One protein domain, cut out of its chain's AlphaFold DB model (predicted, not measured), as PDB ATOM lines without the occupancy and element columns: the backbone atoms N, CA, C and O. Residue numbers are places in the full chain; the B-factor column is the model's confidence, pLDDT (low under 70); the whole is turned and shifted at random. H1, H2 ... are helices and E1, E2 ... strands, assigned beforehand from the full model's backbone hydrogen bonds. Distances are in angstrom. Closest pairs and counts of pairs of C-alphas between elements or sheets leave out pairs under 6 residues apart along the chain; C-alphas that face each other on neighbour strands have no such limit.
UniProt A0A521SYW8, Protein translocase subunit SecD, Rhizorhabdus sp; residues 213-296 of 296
ATOM      1  N   PHE A 213       4.857  27.737  43.152       91.44
ATOM      2  CA  PHE A 213       3.849  28.785  43.067       91.44
ATOM      3  C   PHE A 213       3.987  29.652  44.313       91.44
ATOM      4  O   PHE A 213       3.814  29.165  45.429       91.44
ATOM      5  N   LYS A 214       4.329  30.930  44.139       91.62
ATOM      6  CA  LYS A 214       4.515  31.886  45.239       91.62
ATOM      7  C   LYS A 214       3.538  33.038  45.097       91.62
ATOM      8  O   LYS A 214       3.266  33.490  43.986       91.62
ATOM      9  N   LEU A 215       3.028  33.519  46.227       91.38
ATOM     10  CA  LEU A 215       2.222  34.733  46.257       91.38
ATOM     11  C   LEU A 215       3.115  35.955  46.074       91.38
ATOM     12  O   LEU A 215       4.193  36.042  46.662       91.38
ATOM     13  N   VAL A 216       2.633  36.909  45.285       91.38
ATOM     14  CA  VAL A 216       3.259  38.224  45.159       91.38
ATOM     15  C   VAL A 216       3.030  38.998  46.453       91.38
ATOM     16  O   VAL A 216       1.905  39.074  46.947       91.38
ATOM     17  N   ASP A 217       4.093  39.577  47.004       90.25
ATOM     18  CA  ASP A 217       3.993  40.436  48.180       90.25
ATOM     19  C   ASP A 217       3.636  41.863  47.751       90.25
ATOM     20  O   ASP A 217       4.495  42.661  47.376       90.25
ATOM     21  N   LEU A 218       2.341  42.179  47.809       87.06
ATOM     22  CA  LEU A 218       1.809  43.498  47.457       87.06
ATOM     23  C   LEU A 218       2.138  44.586  48.493       87.06
ATOM     24  O   LEU A 218       1.898  45.762  48.233       87.06
ATOM     25  N   THR A 219       2.662  44.214  49.666       87.56
ATOM     26  CA  THR A 219       3.021  45.160  50.736       87.56
ATOM     27  C   THR A 219       4.476  45.619  50.667       87.56
ATOM     28  O   THR A 219       4.872  46.535  51.389       87.56
ATOM     29  N   ALA A 220       5.280  45.004  49.794       86.56
ATOM     30  CA  ALA A 220       6.680  45.347  49.618       86.56
ATOM     31  C   ALA A 220       6.851  46.740  48.988       86.56
ATOM     32  O   ALA A 220       6.197  47.075  48.002       86.56
ATOM     33  N   ASP A 221       7.780  47.536  49.527       88.06
ATOM     34  CA  ASP A 221       8.134  48.845  48.968       88.06
ATOM     35  C   ASP A 221       8.791  48.678  47.581       88.06
ATOM     36  O   ASP A 221       9.896  48.126  47.497       88.06
ATOM     37  N   PRO A 222       8.178  49.183  46.491       85.44
ATOM     38  CA  PRO A 222       8.720  49.052  45.140       85.44
ATOM     39  C   PRO A 222      10.135  49.624  44.986       85.44
ATOM     40  O   PRO A 222      10.938  49.079  44.224       85.44
ATOM     41  N   ALA A 223      10.478  50.691  45.720       86.31
ATOM     42  CA  ALA A 223      11.810  51.291  45.666       86.31
ATOM     43  C   ALA A 223      12.870  50.394  46.325       86.31
ATOM     44  O   ALA A 223      14.005  50.317  45.848       86.31
ATOM     45  N   ALA A 224      12.500  49.682  47.394       86.06
ATOM     46  CA  ALA A 224      13.359  48.707  48.057       86.06
ATOM     47  C   ALA A 224      13.519  47.427  47.219       86.06
ATOM     48  O   ALA A 224      14.637  46.924  47.079       86.06
ATOM     49  N   VAL A 225      12.439  46.949  46.593       86.69
ATOM     50  CA  VAL A 225      12.459  45.781  45.695       86.69
ATOM     51  C   VAL A 225      13.345  46.038  44.480       86.69
ATOM     52  O   VAL A 225      14.145  45.175  44.127       86.69
ATOM     53  N   ALA A 226      13.302  47.244  43.901       84.69
ATOM     54  CA  ALA A 226      14.193  47.649  42.811       84.69
ATOM     55  C   ALA A 226      15.688  47.624  43.199       84.69
ATOM     56  O   ALA A 226      16.550  47.482  42.335       84.69
ATOM     57  N   GLN A 227      16.001  47.730  44.494       85.81
ATOM     58  CA  GLN A 227      17.355  47.605  45.051       85.81
ATOM     59  C   GLN A 227      17.679  46.175  45.528       85.81
ATOM     60  O   GLN A 227      18.715  45.960  46.158       85.81
ATOM     61  N   GLY A 228      16.798  45.200  45.274       84.19
ATOM     62  CA  GLY A 228      16.963  43.805  45.692       84.19
ATOM     63  C   GLY A 228      16.683  43.542  47.175       84.19
ATOM     64  O   GLY A 228      17.106  42.515  47.704       84.19
ATOM     65  N   ARG A 229      16.001  44.455  47.878       85.19
ATOM     66  CA  ARG A 229      15.669  44.299  49.302       85.19
ATOM     67  C   ARG A 229      14.236  43.801  49.471       85.19
ATOM     68  O   ARG A 229      13.302  44.433  48.988       85.19
ATOM     69  N   ALA A 230      14.078  42.693  50.195       85.75
ATOM     70  CA  ALA A 230      12.779  42.103  50.516       85.75
ATOM     71  C   ALA A 230      12.359  42.409  51.967       85.75
ATOM     72  O   ALA A 230      13.221  42.419  52.855       85.75
ATOM     73  N   PRO A 231      11.054  42.582  52.239       86.00
ATOM     74  CA  PRO A 231      10.502  42.522  53.590       86.00
ATOM     75  C   PRO A 231      10.768  41.173  54.281       86.00
ATOM     76  O   PRO A 231      11.083  40.164  53.644       86.00
ATOM     77  N   VAL A 232      10.616  41.138  55.608       86.19
ATOM     78  CA  VAL A 232      10.732  39.892  56.384       86.19
ATOM     79  C   VAL A 232       9.663  38.902  55.921       86.19
ATOM     80  O   VAL A 232       8.484  39.230  55.893       86.19
ATOM     81  N   GLY A 233      10.079  37.679  55.582       84.88
ATOM     82  CA  GLY A 233       9.185  36.635  55.065       84.88
ATOM     83  C   GLY A 233       9.070  36.592  53.539       84.88
ATOM     84  O   GLY A 233       8.552  35.609  53.010       84.88
ATOM     85  N   SER A 234       9.638  37.575  52.839       91.38
ATOM     86  CA  SER A 234       9.634  37.665  51.379       91.38
ATOM     87  C   SER A 234      11.043  37.496  50.799       91.38
ATOM     88  O   SER A 234      12.058  37.451  51.512       91.38
ATOM     89  N   GLU A 235      11.109  37.341  49.487       91.69
ATOM     90  CA  GLU A 235      12.328  37.338  48.686       91.69
ATOM     91  C   GLU A 235      12.090  38.091  47.375       91.69
ATOM     92  O   GLU A 235      10.954  38.224  46.924       91.69
ATOM     93  N   VAL A 236      13.162  38.607  46.778       91.00
ATOM     94  CA  VAL A 236      13.096  39.295  45.487       91.00
ATOM     95  C   VAL A 236      13.583  38.350  44.397       91.00
ATOM     96  O   VAL A 236      14.701  37.841  44.477       91.00
ATOM     97  N   LEU A 237      12.756  38.141  43.376       90.00
ATOM     98  CA  LEU A 237      13.074  37.343  42.193       90.00
ATOM     99  C   LEU A 237      13.122  38.229  40.947       90.00
ATOM    100  O   LEU A 237      12.408  39.226  40.850       90.00
ATOM    101  N   ALA A 238      13.968  37.856  39.987       87.31
ATOM    102  CA  ALA A 238      14.078  38.547  38.708       87.31
ATOM    103  C   ALA A 238      13.146  37.928  37.663       87.31
ATOM    104  O   ALA A 238      13.022  36.703  37.580       87.31
ATOM    105  N   TYR A 239      12.535  38.770  36.830       84.62
ATOM    106  CA  TYR A 239      11.808  38.285  35.660       84.62
ATOM    107  C   TYR A 239      12.798  37.819  34.575       84.62
ATOM    108  O   TYR A 239      13.728  38.563  34.263       84.62
ATOM    109  N   PRO A 240      12.611  36.624  33.977       71.00
ATOM    110  CA  PRO A 240      13.505  36.119  32.931       71.00
ATOM    111  C   PRO A 240      13.488  36.986  31.662       71.00
ATOM    112  O   PRO A 240      14.513  37.156  31.012       71.00
ATOM    113  N   GLU A 241      12.333  37.565  31.341       67.69
ATOM    114  CA  GLU A 241      12.113  38.502  30.242       67.69
ATOM    115  C   GLU A 241      11.061  39.486  30.751       67.69
ATOM    116  O   GLU A 241       9.939  39.056  30.970       67.69
ATOM    117  N   SER A 242      11.399  40.744  31.060       60.38
ATOM    118  CA  SER A 242      10.459  41.714  31.658       60.38
ATOM    119  C   SER A 242       9.353  42.116  30.670       60.38
ATOM    120  O   SER A 242       9.557  43.063  29.908       60.38
ATOM    121  N   PRO A 243       8.147  41.511  30.693       57.56
ATOM    122  CA  PRO A 243       7.108  41.815  29.709       57.56
ATOM    123  C   PRO A 243       6.385  43.123  30.074       57.56
ATOM    124  O   PRO A 243       5.758  43.762  29.239       57.56
ATOM    125  N   THR A 244       6.487  43.527  31.344       62.72
ATOM    126  CA  THR A 244       5.769  44.638  31.982       62.72
ATOM    127  C   THR A 244       6.694  45.778  32.425       62.72
ATOM    128  O   THR A 244       6.238  46.724  33.059       62.72
ATOM    129  N   GLY A 245       8.000  45.700  32.125       63.00
ATOM    130  CA  GLY A 245       8.999  46.708  32.516       63.00
ATOM    131  C   GLY A 245       9.455  46.654  33.982       63.00
ATOM    132  O   GLY A 245      10.298  47.455  34.382       63.00
ATOM    133  N   VAL A 246       8.948  45.706  34.777       67.75
ATOM    134  CA  VAL A 246       9.380  45.476  36.162       67.75
ATOM    135  C   VAL A 246      10.491  44.411  36.167       67.75
ATOM    136  O   VAL A 246      10.232  43.271  35.774       67.75
ATOM    137  N   PRO A 247      11.736  44.738  36.564       75.50
ATOM    138  CA  PRO A 247      12.849  43.784  36.526       75.50
ATOM    139  C   PRO A 247      12.848  42.814  37.713       75.50
ATOM    140  O   PRO A 247      13.372  41.706  37.605       75.50
ATOM    141  N   LEU A 248      12.260  43.226  38.838       87.19
ATOM    142  CA  LEU A 248      12.311  42.530  40.120       87.19
ATOM    143  C   LEU A 248      10.922  42.490  40.758       87.19
ATOM    144  O   LEU A 248      10.224  43.500  40.781       87.19
ATOM    145  N   ILE A 249      10.546  41.343  41.315       89.56
ATOM    146  CA  ILE A 249       9.283  41.148  42.027       89.56
ATOM    147  C   ILE A 249       9.536  40.591  43.419       89.56
ATOM    148  O   ILE A 249      10.341  39.678  43.594       89.56
ATOM    149  N   ALA A 250       8.841  41.144  44.411       92.38
ATOM    150  CA  ALA A 250       8.798  40.563  45.741       92.38
ATOM    151  C   ALA A 250       7.744  39.459  45.783       92.38
ATOM    152  O   ALA A 250       6.577  39.676  45.452       92.38
ATOM    153  N   VAL A 251       8.159  38.280  46.219       92.75
ATOM    154  CA  VAL A 251       7.273  37.146  46.464       92.75
ATOM    155  C   VAL A 251       7.464  36.650  47.887       92.75
ATOM    156  O   VAL A 251       8.535  36.802  48.476       92.75
ATOM    157  N   GLN A 252       6.430  36.039  48.452       91.12
ATOM    158  CA  GLN A 252       6.562  35.354  49.731       91.12
ATOM    159  C   GLN A 252       7.574  34.216  49.594       91.12
ATOM    160  O   GLN A 252       7.544  33.453  48.631       91.12
ATOM    161  N   ARG A 253       8.469  34.071  50.574       88.88
ATOM    162  CA  ARG A 253       9.535  33.058  50.526       88.88
ATOM    163  C   ARG A 253       8.986  31.632  50.540       88.88
ATOM    164  O   ARG A 253       9.587  30.730  49.960       88.88
ATOM    165  N   ARG A 254       7.854  31.430  51.219       86.06
ATOM    166  CA  ARG A 254       7.167  30.140  51.288       86.06
ATOM    167  C   ARG A 254       6.387  29.921  49.996       86.06
ATOM    168  O   ARG A 254       5.561  30.750  49.623       86.06
ATOM    169  N   ALA A 255       6.650  28.798  49.336       87.56
ATOM    170  CA  ALA A 255       5.825  28.349  48.228       87.56
ATOM    171  C   ALA A 255       4.441  27.945  48.747       87.56
ATOM    172  O   ALA A 255       4.325  27.259  49.760       87.56
ATOM    173  N   MET A 256       3.401  28.401  48.054       87.44
ATOM    174  CA  MET A 256       2.019  27.981  48.270       87.44
ATOM    175  C   MET A 256       1.825  26.530  47.825       87.44
ATOM    176  O   MET A 256       1.172  25.750  48.511       87.44
ATOM    177  N   LEU A 257       2.378  26.208  46.655       89.00
ATOM    178  CA  LEU A 257       2.308  24.905  46.000       89.00
ATOM    179  C   LEU A 257       3.631  24.634  45.299       89.00
ATOM    180  O   LEU A 257       4.371  25.564  44.949       89.00
ATOM    181  N   SER A 258       3.885  23.367  45.013       86.19
ATOM    182  CA  SER A 258       5.083  22.932  44.302       86.19
ATOM    183  C   SER A 258       4.774  21.962  43.161       86.19
ATOM    184  O   SER A 258       3.662  21.465  42.994       86.19
ATOM    185  N   GLY A 259       5.778  21.754  42.306       81.38
ATOM    186  CA  GLY A 259       5.710  20.936  41.093       81.38
ATOM    187  C   GLY A 259       5.267  19.482  41.304       81.38
ATOM    188  O   GLY A 259       4.724  18.861  40.398       81.38
ATOM    189  N   ASP A 260       5.507  18.937  42.491       78.06
ATOM    190  CA  ASP A 260       5.134  17.589  42.935       78.06
ATOM    191  C   ASP A 260       3.624  17.401  43.135       78.06
ATOM    192  O   ASP A 260       3.124  16.275  43.104       78.06
ATOM    193  N   GLU A 261       2.879  18.495  43.274       84.12
ATOM    194  CA  GLU A 261       1.426  18.474  43.407       84.12
ATOM    195  C   GLU A 261       0.700  18.494  42.049       84.12
ATOM    196  O   GLU A 261      -0.533  18.473  42.004       84.12
ATOM    197  N   LEU A 262       1.439  18.498  40.930       82.81
ATOM    198  CA  LEU A 262       0.895  18.412  39.572       82.81
ATOM    199  C   LEU A 262       0.777  16.956  39.106       82.81
ATOM    200  O   LEU A 262       1.688  16.145  39.262       82.81
ATOM    201  N   ILE A 263      -0.340  16.637  38.454       81.56
ATOM    202  CA  ILE A 263      -0.546  15.361  37.754       81.56
ATOM    203  C   ILE A 263      -0.143  15.477  36.282       81.56
ATOM    204  O   ILE A 263       0.420  14.526  35.733       81.56
ATOM    205  N   ASP A 264      -0.444  16.615  35.652       79.94
ATOM    206  CA  ASP A 264      -0.302  16.813  34.209       79.94
ATOM    207  C   ASP A 264       0.025  18.277  33.871       79.94
ATOM    208  O   ASP A 264      -0.437  19.198  34.553       79.94
ATOM    209  N   ALA A 265       0.799  18.482  32.805       83.19
ATOM    210  CA  ALA A 265       1.119  19.791  32.246       83.19
ATOM    211  C   ALA A 265       1.248  19.672  30.722       83.19
ATOM    212  O   ALA A 265       2.083  18.921  30.225       83.19
ATOM    213  N   LYS A 266       0.416  20.396  29.968       82.38
ATOM    214  CA  LYS A 266       0.354  20.274  28.503       82.38
ATOM    215  C   LYS A 266       0.294  21.631  27.828       82.38
ATOM    216  O   LYS A 266      -0.403  22.533  28.294       82.38
ATOM    217  N   LEU A 267       0.977  21.743  26.690       85.69
ATOM    218  CA  LEU A 267       0.763  22.848  25.766       85.69
ATOM    219  C   LEU A 267      -0.679  22.783  25.254       85.69
ATOM    220  O   LEU A 267      -1.124  21.766  24.725       85.69
ATOM    221  N   SER A 268      -1.396  23.879  25.426       90.06
ATOM    222  CA  SER A 268      -2.735  24.106  24.908       90.06
ATOM    223  C   SER A 268      -2.767  25.472  24.227       90.06
ATOM    224  O   SER A 268      -1.787  26.216  24.248       90.06
ATOM    225  N   TYR A 269      -3.895  25.812  23.623       91.19
ATOM    226  CA  TYR A 269      -4.123  27.132  23.053       91.19
ATOM    227  C   TYR A 269      -5.325  27.758  23.741       91.19
ATOM    228  O   TYR A 269      -6.346  27.100  23.954       91.19
ATOM    229  N   ASN A 270      -5.197  29.029  24.114       90.38
ATOM    230  CA  ASN A 270      -6.327  29.780  24.636       90.38
ATOM    231  C   ASN A 270      -7.396  29.885  23.536       90.38
ATOM    232  O   ASN A 270      -7.117  30.363  22.440       90.38
ATOM    233  N   SER A 271      -8.625  29.453  23.825       88.31
ATOM    234  CA  SER A 271      -9.720  29.424  22.848       88.31
ATOM    235  C   SER A 271     -10.151  30.810  22.354       88.31
ATOM    236  O   SER A 271     -10.799  30.902  21.315       88.31
ATOM    237  N   GLN A 272      -9.801  31.876  23.079       92.06
ATOM    238  CA  GLN A 272     -10.143  33.254  22.726       92.06
ATOM    239  C   GLN A 272      -9.010  33.976  21.995       92.06
ATOM    240  O   GLN A 272      -9.262  34.641  20.993       92.06
ATOM    241  N   THR A 273      -7.772  33.861  22.484       92.50
ATOM    242  CA  THR A 273      -6.623  34.605  21.934       92.50
ATOM    243  C   THR A 273      -5.785  33.788  20.952       92.50
ATOM    244  O   THR A 273      -4.948  34.348  20.251       92.50
ATOM    245  N   ASN A 274      -6.020  32.471  20.862       89.75
ATOM    246  CA  ASN A 274      -5.218  31.506  20.102       89.75
ATOM    247  C   ASN A 274      -3.721  31.522  20.470       89.75
ATOM    248  O   ASN A 274      -2.868  31.072  19.703       89.75
ATOM    249  N   GLU A 275      -3.395  32.045  21.651       93.00
ATOM    250  CA  GLU A 275      -2.038  32.074  22.176       93.00
ATOM    251  C   GLU A 275      -1.691  30.727  22.819       93.00
ATOM    252  O   GLU A 275      -2.562  30.093  23.432       93.00
ATOM    253  N   PRO A 276      -0.431  30.275  22.703       90.69
ATOM    254  CA  PRO A 276       0.030  29.078  23.386       90.69
ATOM    255  C   PRO A 276       0.012  29.299  24.902       90.69
ATOM    256  O   PRO A 276       0.602  30.249  25.414       90.69
ATOM    257  N   VAL A 277      -0.644  28.400  25.627       91.44
ATOM    258  CA  VAL A 277      -0.722  28.405  27.091       91.44
ATOM    259  C   VAL A 277      -0.314  27.047  27.644       91.44
ATOM    260  O   VAL A 277      -0.508  26.014  27.005       91.44
ATOM    261  N   VAL A 278       0.232  27.028  28.856       88.50
ATOM    262  CA  VAL A 278       0.493  25.776  29.574       88.50
ATOM    263  C   VAL A 278      -0.704  25.487  30.469       88.50
ATOM    264  O   VAL A 278      -0.964  26.215  31.423       88.50
ATOM    265  N   SER A 279      -1.448  24.432  30.145       89.81
ATOM    266  CA  SER A 279      -2.528  23.927  30.991       89.81
ATOM    267  C   SER A 279      -1.948  22.998  32.049       89.81
ATOM    268  O   SER A 279      -1.210  22.072  31.711       89.81
ATOM    269  N   ILE A 280      -2.277  23.244  33.315       90.56
ATOM    270  CA  ILE A 280      -1.755  22.514  34.473       90.56
ATOM    271  C   ILE A 280      -2.917  21.846  35.207       90.56
ATOM    272  O   ILE A 280      -3.947  22.472  35.447       90.56
ATOM    273  N   THR A 281      -2.740  20.583  35.594       89.44
ATOM    274  CA  THR A 281      -3.705  19.839  36.415       89.44
ATOM    275  C   THR A 281      -3.066  19.431  37.735       89.44
ATOM    276  O   THR A 281      -2.060  18.723  37.741       89.44
ATOM    277  N   PHE A 282      -3.669  19.840  38.851       91.00
ATOM    278  CA  PHE A 282      -3.229  19.466  40.197       91.00
ATOM    279  C   PHE A 282      -3.805  18.119  40.646       91.00
ATOM    280  O   PHE A 282      -4.858  17.682  40.176       91.00
ATOM    281  N   ASN A 283      -3.133  17.479  41.603       88.50
ATOM    282  CA  ASN A 283      -3.686  16.358  42.352       88.50
ATOM    283  C   ASN A 283      -4.734  16.831  43.378       88.50
ATOM    284  O   ASN A 283      -4.973  18.026  43.550       88.50
ATOM    285  N   SER A 284      -5.397  15.898  44.065       89.44
ATOM    286  CA  SER A 284      -6.456  16.248  45.022       89.44
ATOM    287  C   SER A 284      -5.969  17.079  46.213       89.44
ATOM    288  O   SER A 284      -6.749  17.859  46.755       89.44
ATOM    289  N   GLU A 285      -4.715  16.919  46.642       88.56
ATOM    290  CA  GLU A 285      -4.130  17.709  47.729       88.56
ATOM    291  C   GLU A 285      -3.783  19.125  47.255       88.56
ATOM    292  O   GLU A 285      -4.270  20.097  47.835       88.56
ATOM    293  N   GLY A 286      -3.037  19.238  46.153       88.81
ATOM    294  CA  GLY A 286      -2.678  20.505  45.521       88.81
ATOM    295  C   GLY A 286      -3.905  21.315  45.116       88.81
ATOM    296  O   GLY A 286      -3.959  22.515  45.355       88.81
ATOM    297  N   GLY A 287      -4.954  20.659  44.611       91.62
ATOM    298  CA  GLY A 287      -6.222  21.311  44.286       91.62
ATOM    299  C   GLY A 287      -6.919  21.924  45.505       91.62
ATOM    300  O   GLY A 287      -7.457  23.024  45.408       91.62
ATOM    301  N   ARG A 288      -6.877  21.261  46.673       90.88
ATOM    302  CA  ARG A 288      -7.426  21.818  47.924       90.88
ATOM    303  C   ARG A 288      -6.604  23.001  48.423       90.88
ATOM    304  O   ARG A 288      -7.194  24.009  48.796       90.88
ATOM    305  N   LYS A 289      -5.270  22.884  48.412       89.31
ATOM    306  CA  LYS A 289      -4.360  23.973  48.797       89.31
ATOM    307  C   LYS A 289      -4.542  25.187  47.882       89.31
ATOM    308  O   LYS A 289      -4.775  26.285  48.384       89.31
ATOM    309  N   PHE A 290      -4.545  24.989  46.561       92.69
ATOM    310  CA  PHE A 290      -4.786  26.058  45.588       92.69
ATOM    311  C   PHE A 290      -6.132  26.734  45.850       92.69
ATOM    312  O   PHE A 290      -6.175  27.947  46.012       92.69
ATOM    313  N   ALA A 291      -7.208  25.949  45.999       91.56
ATOM    314  CA  ALA A 291      -8.534  26.483  46.291       91.56
ATOM    315  C   ALA A 291      -8.549  27.337  47.568       91.56
ATOM    316  O   ALA A 291      -9.053  28.455  47.521       91.56
ATOM    317  N   SER A 292      -7.957  26.857  48.671       90.12
ATOM    318  CA  SER A 292      -7.915  27.622  49.922       90.12
ATOM    319  C   SER A 292      -7.161  28.937  49.781       90.12
ATOM    320  O   SER A 292      -7.657  29.960  50.232       90.12
ATOM    321  N   VAL A 293      -5.998  28.936  49.122       89.38
ATOM    322  CA  VAL A 293      -5.176  30.148  49.067       89.38
ATOM    323  C   VAL A 293      -5.698  31.154  48.045       89.38
ATOM    324  O   VAL A 293      -5.553  32.350  48.245       89.38
ATOM    325  N   THR A 294      -6.353  30.707  46.971       89.25
ATOM    326  CA  THR A 294      -7.008  31.628  46.022       89.25
ATOM    327  C   THR A 294      -8.334  32.204  46.525       89.25
ATOM    328  O   THR A 294      -8.892  33.080  45.869       89.25
ATOM    329  N   GLN A 295      -8.871  31.682  47.631       90.50
ATOM    330  CA  GLN A 295     -10.115  32.161  48.230       90.50
ATOM    331  C   GLN A 295      -9.888  33.296  49.244       90.50
ATOM    332  O   GLN A 295     -10.813  34.080  49.468       90.50
ATOM    333  N   GLU A 296      -8.704  33.350  49.862       70.62
ATOM    334  CA  GLU A 296      -8.265  34.425  50.768       70.62
ATOM    335  C   GLU A 296      -7.944  35.723  50.011       70.62
ATOM    336  O   GLU A 296      -8.303  36.799  50.548       70.62
TER     337      GLU A 296
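AT A GLANCE: This is residues 213 to 296 of the 296 residues of the protein "Protein translocase subunit SecD" of Rhizorhabdus sp (UniProt A0A521SYW8). Two separate two-stranded hairpins stand at opposite ends of an open, U-like frame, the longer one made of E3 and E4 and the shorter one of E1 and E2, and the stretch of residues 253 to 261 joins them near the base. H2 is set crosswise at the foot of the E3 E4 hairpin, and the short H1 sits beside the E1 E2 hairpin. The printed part has 84 residues with two named helices and four named strands, in the order H1, E1, E2, E3, E4, H2, and its class is mixed, helices and strands. The sheets have the orders E3 - E4 and E1 - E2, both antiparallel. The whole is loose, with a radius of gyration of the C-alphas of 15.4 A and spans of 37 by 30 by 21 A.

IN THESE COORDINATES: E3, residues 262 to 269, is 19.3 A long from first to last C-alpha, and E4, residues 276 to 282, is 19.6 A long. C-alpha 262 is at (0.895, 18.412, 39.572). H2, residues 284 to 295, is 16.6 A long and ends with C-alpha 295 at (-10.115, 32.161, 48.230). E1, residues 234 to 238, measures 13.5 A, and E2, residues 248 to 252, measures 13.3 A. H1, residues 222 to 226, measures 6.1 A and begins with C-alpha 222 at (8.720, 49.052, 45.140).

HOW THE PARTS SIT: E3 and E4 form a hairpin, antiparallel at 159 degrees, with N 266 and O 279 2.9 A apart and N 268 and O 277 2.8 A apart, both within hydrogen-bond range. A tight link of one residue, Asn 283, joins E4 to H2. The closest C-alphas of E3 and H2 are those of Leu 262 and Gly 286, 7.2 A apart. E2 and E3 are apart, and so are E1 and H2. E1 and E2 form the other hairpin, antiparallel at 147 degrees, with N 235 and O 251 within hydrogen-bond range at 2.8 A. The closest C-alphas of H1 and E2 are those of Ala 226 and Leu 248, 6.1 A apart. H1 and H2 are apart. In H1 and H2 every O i to N i+4 pair is within hydrogen-bond range.

THE WHOLE: The two C-alphas farthest apart are those of Val 232 and Ser 271, at 40.7 A. The printed part has no cut and ends at residue 296, the chain's last residue. No link is long. The mean pLDDT of the printed part is 85.8, and residues 241 to 246, between E1 and E2, are under 70.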